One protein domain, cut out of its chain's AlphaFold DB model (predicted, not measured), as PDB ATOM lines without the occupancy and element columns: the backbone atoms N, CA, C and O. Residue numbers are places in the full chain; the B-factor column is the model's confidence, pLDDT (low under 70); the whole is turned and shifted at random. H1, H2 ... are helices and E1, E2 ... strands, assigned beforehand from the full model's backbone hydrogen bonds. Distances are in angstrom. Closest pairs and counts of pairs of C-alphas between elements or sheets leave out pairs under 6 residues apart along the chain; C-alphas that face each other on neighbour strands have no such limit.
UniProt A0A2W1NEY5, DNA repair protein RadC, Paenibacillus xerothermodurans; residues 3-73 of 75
ATOM      1  N   VAL A   3      15.499 118.932-158.308       95.69
ATOM      2  CA  VAL A   3      15.527 119.228-156.870       95.69
ATOM      3  C   VAL A   3      14.695 120.458-156.527       95.69
ATOM      4  O   VAL A   3      14.528 121.356-157.353       95.69
ATOM      5  N   ASN A   4      14.160 120.493-155.309       94.19
ATOM      6  CA  ASN A   4      13.490 121.670-154.755       94.19
ATOM      7  C   ASN A   4      14.490 122.638-154.088       94.19
ATOM      8  O   ASN A   4      15.697 122.403-154.073       94.19
ATOM      9  N   THR A   5      13.988 123.735-153.513       93.06
ATOM     10  CA  THR A   5      14.807 124.771-152.850       93.06
ATOM     11  C   THR A   5      15.523 124.288-151.585       93.06
ATOM     12  O   THR A   5      16.407 124.977-151.085       93.06
ATOM     13  N   ARG A   6      15.166 123.106-151.066       94.56
ATOM     14  CA  ARG A   6      15.851 122.418-149.963       94.56
ATOM     15  C   ARG A   6      16.854 121.364-150.448       94.56
ATOM     16  O   ARG A   6      17.384 120.621-149.630       94.56
ATOM     17  N   HIS A   7      17.125 121.305-151.754       91.69
ATOM     18  CA  HIS A   7      17.960 120.293-152.411       91.69
ATOM     19  C   HIS A   7      17.434 118.855-152.283       91.69
ATOM     20  O   HIS A   7      18.177 117.892-152.462       91.69
ATOM     21  N   GLU A   8      16.140 118.691-152.016       95.06
ATOM     22  CA  GLU A   8      15.499 117.380-151.975       95.06
ATOM     23  C   GLU A   8      15.122 116.970-153.402       95.06
ATOM     24  O   GLU A   8      14.576 117.776-154.164       95.06
ATOM     25  N   VAL A   9      15.406 115.721-153.777       95.69
ATOM     26  CA  VAL A   9      15.031 115.188-155.093       95.69
ATOM     27  C   VAL A   9      13.515 115.045-155.161       95.69
ATOM     28  O   VAL A   9      12.924 114.295-154.391       95.69
ATOM     29  N   VAL A  10      12.895 115.734-156.118       95.75
ATOM     30  CA  VAL A  10      11.444 115.675-156.358       95.75
ATOM     31  C   VAL A  10      11.083 114.806-157.557       95.75
ATOM     32  O   VAL A  10       9.986 114.261-157.611       95.75
ATOM     33  N   ALA A  11      12.004 114.647-158.513       95.06
ATOM     34  CA  ALA A  11      11.790 113.796-159.676       95.06
ATOM     35  C   ALA A  11      13.103 113.317-160.305       95.06
ATOM     36  O   ALA A  11      14.141 113.990-160.274       95.06
ATOM     37  N   ILE A  12      13.040 112.155-160.953       94.19
ATOM     38  CA  ILE A  12      14.128 111.599-161.756       94.19
ATOM     39  C   ILE A  12      13.573 111.290-163.143       94.19
ATOM     40  O   ILE A  12      12.695 110.448-163.299       94.19
ATOM     41  N   HIS A  13      14.114 111.966-164.154       91.94
ATOM     42  CA  HIS A  13      13.784 111.727-165.553       91.94
ATOM     43  C   HIS A  13      15.005 111.188-166.285       91.94
ATOM     44  O   HIS A  13      16.108 111.723-166.157       91.94
ATOM     45  N   ARG A  14      14.789 110.141-167.080       89.19
ATOM     46  CA  ARG A  14      15.750 109.701-168.087       89.19
ATOM     47  C   ARG A  14      15.446 110.452-169.375       89.19
ATOM     48  O   ARG A  14      14.516 110.076-170.079       89.19
ATOM     49  N   CYS A  15      16.205 111.510-169.643       84.19
ATOM     50  CA  CYS A  15      15.976 112.346-170.821       84.19
ATOM     51  C   CYS A  15      16.501 111.695-172.106       84.19
ATOM     52  O   CYS A  15      15.880 111.843-173.140       84.19
ATOM     53  N   HIS A  16      17.588 110.917-172.043       77.50
ATOM     54  CA  HIS A  16      18.182 110.315-173.242       77.50
ATOM     55  C   HIS A  16      18.737 108.907-173.009       77.50
ATOM     56  O   HIS A  16      19.112 108.555-171.886       77.50
ATOM     57  N   VAL A  17      18.828 108.118-174.084       78.00
ATOM     58  CA  VAL A  17      19.532 106.827-174.144       78.00
ATOM     59  C   VAL A  17      20.343 106.766-175.443       78.00
ATOM     60  O   VAL A  17      19.780 106.876-176.527       78.00
ATOM     61  N   GLY A  18      21.659 106.553-175.340       73.31
ATOM     62  CA  GLY A  18      22.567 106.457-176.492       73.31
ATOM     63  C   GLY A  18      23.329 107.752-176.789       73.31
ATOM     64  O   GLY A  18      23.561 108.568-175.897       73.31
ATOM     65  N   THR A  19      23.756 107.935-178.040       65.44
ATOM     66  CA  THR A  19      24.597 109.068-178.467       65.44
ATOM     67  C   THR A  19      23.854 110.395-178.315       65.44
ATOM     68  O   THR A  19      22.775 110.561-178.880       65.44
ATOM     69  N   LEU A  20      24.402 111.328-177.532       67.38
ATOM     70  CA  LEU A  20      23.744 112.593-177.188       67.38
ATOM     71  C   LEU A  20      23.783 113.609-178.339       67.38
ATOM     72  O   LEU A  20      24.838 114.148-178.653       67.38
ATOM     73  N   ASN A  21      22.633 113.987-178.893       76.44
ATOM     74  CA  ASN A  21      22.534 115.294-179.545       76.44
ATOM     75  C   ASN A  21      22.357 116.359-178.450       76.44
ATOM     76  O   ASN A  21      21.373 116.321-177.709       76.44
ATOM     77  N   THR A  22      23.319 117.276-178.321       74.06
ATOM     78  CA  THR A  22      23.393 118.234-177.204       74.06
ATOM     79  C   THR A  22      22.180 119.161-177.141       74.06
ATOM     80  O   THR A  22      21.591 119.327-176.073       74.06
ATOM     81  N   SER A  23      21.748 119.710-178.278       74.88
ATOM     82  CA  SER A  23      20.641 120.673-178.330       74.88
ATOM     83  C   SER A  23      19.299 120.047-177.946       74.88
ATOM     84  O   SER A  23      18.528 120.639-177.193       74.88
ATOM     85  N   VAL A  24      19.024 118.830-178.431       80.50
ATOM     86  CA  VAL A  24      17.774 118.112-178.123       80.50
ATOM     87  C   VAL A  24      17.723 117.749-176.641       80.50
ATOM     88  O   VAL A  24      16.737 118.031-175.962       80.50
ATOM     89  N   ALA A  25      18.818 117.199-176.119       83.56
ATOM     90  CA  ALA A  25      18.883 116.772-174.733       83.56
ATOM     91  C   ALA A  25      18.767 117.957-173.753       83.56
ATOM     92  O   ALA A  25      18.120 117.826-172.713       83.56
ATOM     93  N   ALA A  26      19.325 119.129-174.083       85.06
ATOM     94  CA  ALA A  26      19.170 120.332-173.263       85.06
ATOM     95  C   ALA A  26      17.706 120.796-173.183       85.06
ATOM     96  O   ALA A  26      17.206 121.079-172.090       85.06
ATOM     97  N   ALA A  27      16.994 120.808-174.313       86.94
ATOM     98  CA  ALA A  27      15.579 121.172-174.359       86.94
ATOM     99  C   ALA A  27      14.702 120.200-173.549       86.94
ATOM    100  O   ALA A  27      13.825 120.635-172.798       86.94
ATOM    101  N   GLU A  28      14.955 118.892-173.642       88.62
ATOM    102  CA  GLU A  28      14.224 117.881-172.871       88.62
ATOM    103  C   GLU A  28      14.474 118.001-171.365       88.62
ATOM    104  O   GLU A  28      13.521 117.982-170.581       88.62
ATOM    105  N   VAL A  29      15.728 118.202-170.942       90.50
ATOM    106  CA  VAL A  29      16.063 118.455-169.531       90.50
ATOM    107  C   VAL A  29      15.331 119.698-169.024       90.50
ATOM    108  O   VAL A  29      14.653 119.626-167.997       90.50
ATOM    109  N   CYS A  30      15.374 120.806-169.763       89.00
ATOM    110  CA  CYS A  30      14.709 122.049-169.369       89.00
ATOM    111  C   CYS A  30      13.187 121.900-169.282       89.00
ATOM    112  O   CYS A  30      12.576 122.359-168.316       89.00
ATOM    113  N   LYS A  31      12.569 121.191-170.235       91.19
ATOM    114  CA  LYS A  31      11.137 120.871-170.191       91.19
ATOM    115  C   LYS A  31      10.778 120.135-168.902       91.19
ATOM    116  O   LYS A  31       9.818 120.512-168.236       91.19
ATOM    117  N   THR A  32      11.553 119.115-168.525       92.44
ATOM    118  CA  THR A  32      11.298 118.379-167.277       92.44
ATOM    119  C   THR A  32      11.469 119.269-166.047       92.44
ATOM    120  O   THR A  32      10.635 119.205-165.147       92.44
ATOM    121  N   ALA A  33      12.479 120.144-166.027       91.44
ATOM    122  CA  ALA A  33      12.714 121.075-164.926       91.44
ATOM    123  C   ALA A  33      11.534 122.041-164.725       91.44
ATOM    124  O   ALA A  33      11.064 122.219-163.601       91.44
ATOM    125  N   ILE A  34      11.009 122.612-165.814       91.62
ATOM    126  CA  ILE A  34       9.860 123.528-165.776       91.62
ATOM    127  C   ILE A  34       8.605 122.807-165.276       91.62
ATOM    128  O   ILE A  34       7.946 123.296-164.361       91.62
ATOM    129  N   LEU A  35       8.294 121.635-165.842       93.69
ATOM    130  CA  LEU A  35       7.079 120.884-165.507       93.69
ATOM    131  C   LEU A  35       7.046 120.388-164.054       93.69
ATOM    132  O   LEU A  35       5.967 120.167-163.521       93.69
ATOM    133  N   ASN A  36       8.207 120.233-163.415       93.88
ATOM    134  CA  ASN A  36       8.317 119.798-162.021       93.88
ATOM    135  C   ASN A  36       8.642 120.944-161.049       93.88
ATOM    136  O   ASN A  36       9.007 120.681-159.906       93.88
ATOM    137  N   HIS A  37       8.549 122.207-161.482       91.31
ATOM    138  CA  HIS A  37       8.856 123.376-160.647       91.31
ATOM    139  C   HIS A  37      10.245 123.312-159.980       91.31
ATOM    140  O   HIS A  37      10.407 123.693-158.820       91.31
ATOM    141  N   ALA A  38      11.249 122.833-160.718       92.69
ATOM    142  CA  ALA A  38      12.617 122.646-160.239       92.69
ATOM    143  C   ALA A  38      13.184 123.912-159.587       92.69
ATOM    144  O   ALA A  38      13.111 124.971-160.187       92.69
ATOM    145  N   ALA A  39      13.826 123.836-158.427       92.69
ATOM    146  CA  ALA A  39      14.740 124.901-158.000       92.69
ATOM    147  C   ALA A  39      16.108 124.752-158.676       92.69
ATOM    148  O   ALA A  39      16.744 125.749-159.001       92.69
ATOM    149  N   GLY A  40      16.506 123.507-158.940       91.88
ATOM    150  CA  GLY A  40      17.721 123.186-159.669       91.88
ATOM    151  C   GLY A  40      17.704 121.791-160.278       91.88
ATOM    152  O   GLY A  40      16.732 121.031-160.145       91.88
ATOM    153  N   LEU A  41      18.787 121.458-160.972       91.19
ATOM    154  CA  LEU A  41      18.904 120.236-161.763       91.19
ATOM    155  C   LEU A  41      20.287 119.594-161.648       91.19
ATOM    156  O   LEU A  41      21.314 120.257-161.630       91.19
ATOM    157  N   ILE A  42      20.299 118.264-161.595       90.94
ATOM    158  CA  ILE A  42      21.523 117.457-161.581       90.94
ATOM    159  C   ILE A  42      21.479 116.518-162.784       90.94
ATOM    160  O   ILE A  42      20.572 115.683-162.894       90.94
ATOM    161  N   ALA A  43      22.451 116.641-163.683       88.62
ATOM    162  CA  ALA A  43      22.607 115.761-164.836       88.62
ATOM    163  C   ALA A  43      23.629 114.655-164.535       88.62
ATOM    164  O   ALA A  43      24.673 114.910-163.944       88.62
ATOM    165  N   ALA A  44      23.323 113.427-164.951       88.00
ATOM    166  CA  ALA A  44      24.224 112.286-164.843       88.00
ATOM    167  C   ALA A  44      24.200 111.496-166.152       88.00
ATOM    168  O   ALA A  44      23.132 111.280-166.733       88.00
ATOM    169  N   HIS A  45      25.374 111.065-166.604       82.38
ATOM    170  CA  HIS A  45      25.533 110.192-167.757       82.38
ATOM    171  C   HIS A  45      26.370 108.985-167.348       82.38
ATOM    172  O   HIS A  45      27.455 109.136-166.792       82.38
ATOM    173  N   ASN A  46      25.858 107.790-167.633       82.25
ATOM    174  CA  ASN A  46      26.553 106.547-167.339       82.25
ATOM    175  C   ASN A  46      27.203 106.024-168.620       82.25
ATOM    176  O   ASN A  46      26.499 105.769-169.598       82.25
ATOM    177  N   HIS A  47      28.519 105.809-168.590       79.88
ATOM    178  CA  HIS A  47      29.250 105.109-169.645       79.88
ATOM    179  C   HIS A  47      29.296 103.602-169.334       79.88
ATOM    180  O   HIS A  47      29.968 103.208-168.379       79.88
ATOM    181  N   PRO A  48      28.635 102.728-170.126       79.94
ATOM    182  CA  PRO A  48      28.635 101.279-169.882       79.94
ATOM    183  C   PRO A  48      30.029 100.643-169.950       79.94
ATOM    184  O   PRO A  48      30.256  99.589-169.371       79.94
ATOM    185  N   SER A  49      30.967 101.295-170.645       81.62
ATOM    186  CA  SER A  49      32.370 100.886-170.762       81.62
ATOM    187  C   SER A  49      33.203 101.134-169.497       81.62
ATOM    188  O   SER A  49      34.379 100.775-169.469       81.62
ATOM    189  N   GLY A  50      32.653 101.812-168.481       77.31
ATOM    190  CA  GLY A  50      33.360 102.168-167.247       77.31
ATOM    191  C   GLY A  50      34.403 103.286-167.390       77.31
ATOM    192  O   GLY A  50      35.000 103.685-166.395       77.31
ATOM    193  N   HIS A  51      34.617 103.817-168.597       77.19
ATOM    194  CA  HIS A  51      35.540 104.927-168.839       77.19
ATOM    195  C   HIS A  51      34.802 106.259-168.673       77.19
ATOM    196  O   HIS A  51      33.821 106.515-169.367       77.19
ATOM    197  N   VAL A  52      35.276 107.111-167.760       74.06
ATOM    198  CA  VAL A  52      34.625 108.389-167.393       74.06
ATOM    199  C   VAL A  52      35.384 109.587-167.979       74.06
ATOM    200  O   VAL A  52      35.440 110.666-167.398       74.06
ATOM    201  N   GLU A  53      36.024 109.397-169.132       78.94
ATOM    202  CA  GLU A  53      36.797 110.465-169.758       78.94
ATOM    203  C   GLU A  53      35.870 111.602-170.220       78.94
ATOM    204  O   GLU A  53      34.828 111.390-170.851       78.94
ATOM    205  N   LEU A  54      36.241 112.838-169.883       76.38
ATOM    206  CA  LEU A  54      35.488 114.023-170.276       76.38
ATOM    207  C   LEU A  54      35.663 114.268-171.777       76.38
ATOM    208  O   LEU A  54      36.643 114.859-172.227       76.38
ATOM    209  N   SER A  55      34.681 113.839-172.567       81.69
ATOM    210  CA  SER A  55      34.635 114.171-173.988       81.69
ATOM    211  C   SER A  55      34.320 115.658-174.210       81.69
ATOM    212  O   SER A  55      33.633 116.302-173.409       81.69
ATOM    213  N   LYS A  56      34.749 116.209-175.354       84.94
ATOM    214  CA  LYS A  56      34.359 117.569-175.787       84.94
ATOM    215  C   LYS A  56      32.839 117.756-175.807       84.94
ATOM    216  O   LYS A  56      32.339 118.820-175.458       84.94
ATOM    217  N   GLN A  57      32.116 116.700-176.162       81.69
ATOM    218  CA  GLN A  57      30.660 116.676-176.194       81.69
ATOM    219  C   GLN A  57      30.044 116.771-174.790       81.69
ATOM    220  O   GLN A  57      29.085 117.514-174.607       81.69
ATOM    221  N   ASN A  58      30.622 116.095-173.788       82.38
ATOM    222  CA  ASN A  58      30.187 116.196-172.389       82.38
ATOM    223  C   ASN A  58      30.403 117.613-171.832       82.38
ATOM    224  O   ASN A  58      29.531 118.145-171.141       82.38
ATOM    225  N   MET A  59      31.531 118.248-172.174       87.19
ATOM    226  CA  MET A  59      31.797 119.641-171.799       87.19
ATOM    227  C   MET A  59      30.789 120.592-172.444       87.19
ATOM    228  O   MET A  59      30.148 121.366-171.741       87.19
ATOM    229  N   GLN A  60      30.581 120.478-173.758       88.69
ATOM    230  CA  GLN A  60      29.631 121.329-174.471       88.69
ATOM    231  C   GLN A  60      28.199 121.158-173.953       88.69
ATOM    232  O   GLN A  60      27.499 122.144-173.755       88.69
ATOM    233  N   MET A  61      27.788 119.923-173.660       86.38
ATOM    234  CA  MET A  61      26.492 119.636-173.046       86.38
ATOM    235  C   MET A  61      26.336 120.323-171.686       86.38
ATOM    236  O   MET A  61      25.305 120.936-171.417       86.38
ATOM    237  N   THR A  62      27.363 120.241-170.838       88.88
ATOM    238  CA  THR A  62      27.366 120.890-169.520       88.88
ATOM    239  C   THR A  62      27.218 122.404-169.658       88.88
ATOM    240  O   THR A  62      26.357 122.988-169.005       88.88
ATOM    241  N   THR A  63      27.986 123.029-170.556       90.88
ATOM    242  CA  THR A  63      27.898 124.470-170.830       90.88
ATOM    243  C   THR A  63      26.505 124.869-171.314       90.88
ATOM    244  O   THR A  63      25.897 125.768-170.741       90.88
ATOM    245  N   THR A  64      25.949 124.165-172.304       90.00
ATOM    246  CA  THR A  64      24.613 124.472-172.837       90.00
ATOM    247  C   THR A  64      23.521 124.326-171.775       90.00
ATOM    248  O   THR A  64      22.605 125.148-171.718       90.00
ATOM    249  N   LEU A  65      23.603 123.312-170.907       89.50
ATOM    250  CA  LEU A  65      22.657 123.146-169.800       89.50
ATOM    251  C   LEU A  65      22.747 124.291-168.789       89.50
ATOM    252  O   LEU A  65      21.705 124.781-168.356       89.50
ATOM    253  N   MET A  66      23.957 124.737-168.443       89.56
ATOM    254  CA  MET A  66      24.160 125.871-167.537       89.56
ATOM    255  C   MET A  66      23.597 127.170-168.119       89.56
ATOM    256  O   MET A  66      22.851 127.874-167.442       89.56
ATOM    257  N   GLU A  67      23.900 127.469-169.383       90.38
ATOM    258  CA  GLU A  67      23.395 128.662-170.071       90.38
ATOM    259  C   GLU A  67      21.865 128.654-170.156       90.38
ATOM    260  O   GLU A  67      21.208 129.642-169.823       90.38
ATOM    261  N   THR A  68      21.279 127.517-170.540       87.50
ATOM    262  CA  THR A  68      19.820 127.400-170.670       87.50
ATOM    263  C   THR A  68      19.133 127.468-169.305       87.50
ATOM    264  O   THR A  68      18.114 128.141-169.165       87.50
ATOM    265  N   GLY A  69      19.700 126.823-168.280       86.81
ATOM    266  CA  GLY A  69      19.215 126.916-166.902       86.81
ATOM    267  C   GLY A  69      19.210 128.358-166.400       86.81
ATOM    268  O   GLY A  69      18.185 128.832-165.905       86.81
ATOM    269  N   HIS A  70      20.300 129.092-166.638       87.88
ATOM    270  CA  HIS A  70      20.417 130.500-166.269       87.88
ATOM    271  C   HIS A  70      19.319 131.362-166.906       87.88
ATOM    272  O   HIS A  70      18.646 132.114-166.202       87.88
ATOM    273  N   VAL A  71      19.069 131.198-168.210       86.81
ATOM    274  CA  VAL A  71      17.985 131.902-168.924       86.81
ATOM    275  C   VAL A  71      16.608 131.582-168.332       86.81
ATOM    276  O   VAL A  71      15.736 132.447-168.279       86.81
ATOM    277  N   LEU A  72      16.404 130.356-167.850       84.00
ATOM    278  CA  LEU A  72      15.149 129.909-167.238       84.00
ATOM    279  C   LEU A  72      15.022 130.261-165.744       84.00
ATOM    280  O   LEU A  72      14.006 129.923-165.129       84.00
ATOM    281  N   GLY A  73      16.032 130.902-165.150       82.25
ATOM    282  CA  GLY A  73      16.080 131.196-163.717       82.25
ATOM    283  C   GLY A  73      16.195 129.943-162.845       82.25
ATOM    284  O   GLY A  73      15.686 129.927-161.725       82.25
TER     285      GLY A  73
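Overview. This is residues 3 to 73 of the 75 residues of the protein "DNA repair protein RadC" of Paenibacillus xerothermodurans (UniProt A0A2W1NEY5). Two helices, H2 and H1, run the same way side by side, and the long unnamed stretch of residues 36 to 55 runs back from the end of H1 to the start of H2. Residues 48 to 56 stick out at one end. The printed part has 71 residues with one named strand and two named helices, in the order E1, H1, H2; 33 residues are in named elements, under half, mostly helix. It is compact, radius of gyration of the C-alphas 12.6 A, spanning 34 by 22 by 17 A.

Along the chain. H2, residues 56 to 71, is 22.8 A long and ends at C-alpha 71 (17.985, 131.902, -168.924). H1, residues 22 to 35, is 20.2 A long. E1, residues 9 to 11, begins at C-alpha 9 (15.031, 115.188, -155.093).

Arrangement. H2 and H1 touch, the closest C-alphas being those of Met 61 and Thr 22, 5.4 A apart. Their steep tilt of 36 degrees is only just beyond shallow. In both, every O i to N i+4 pair is within hydrogen-bond range. E1 is apart from both and pairs with no named strand.

Size, cuts and confidence. The C-alphas farthest apart, of Ser 49 and Gly 73, are 35.1 A apart. The printed part has no cut. The link H1 to H2 is long. Residues 19 to 20 have pLDDT under 70.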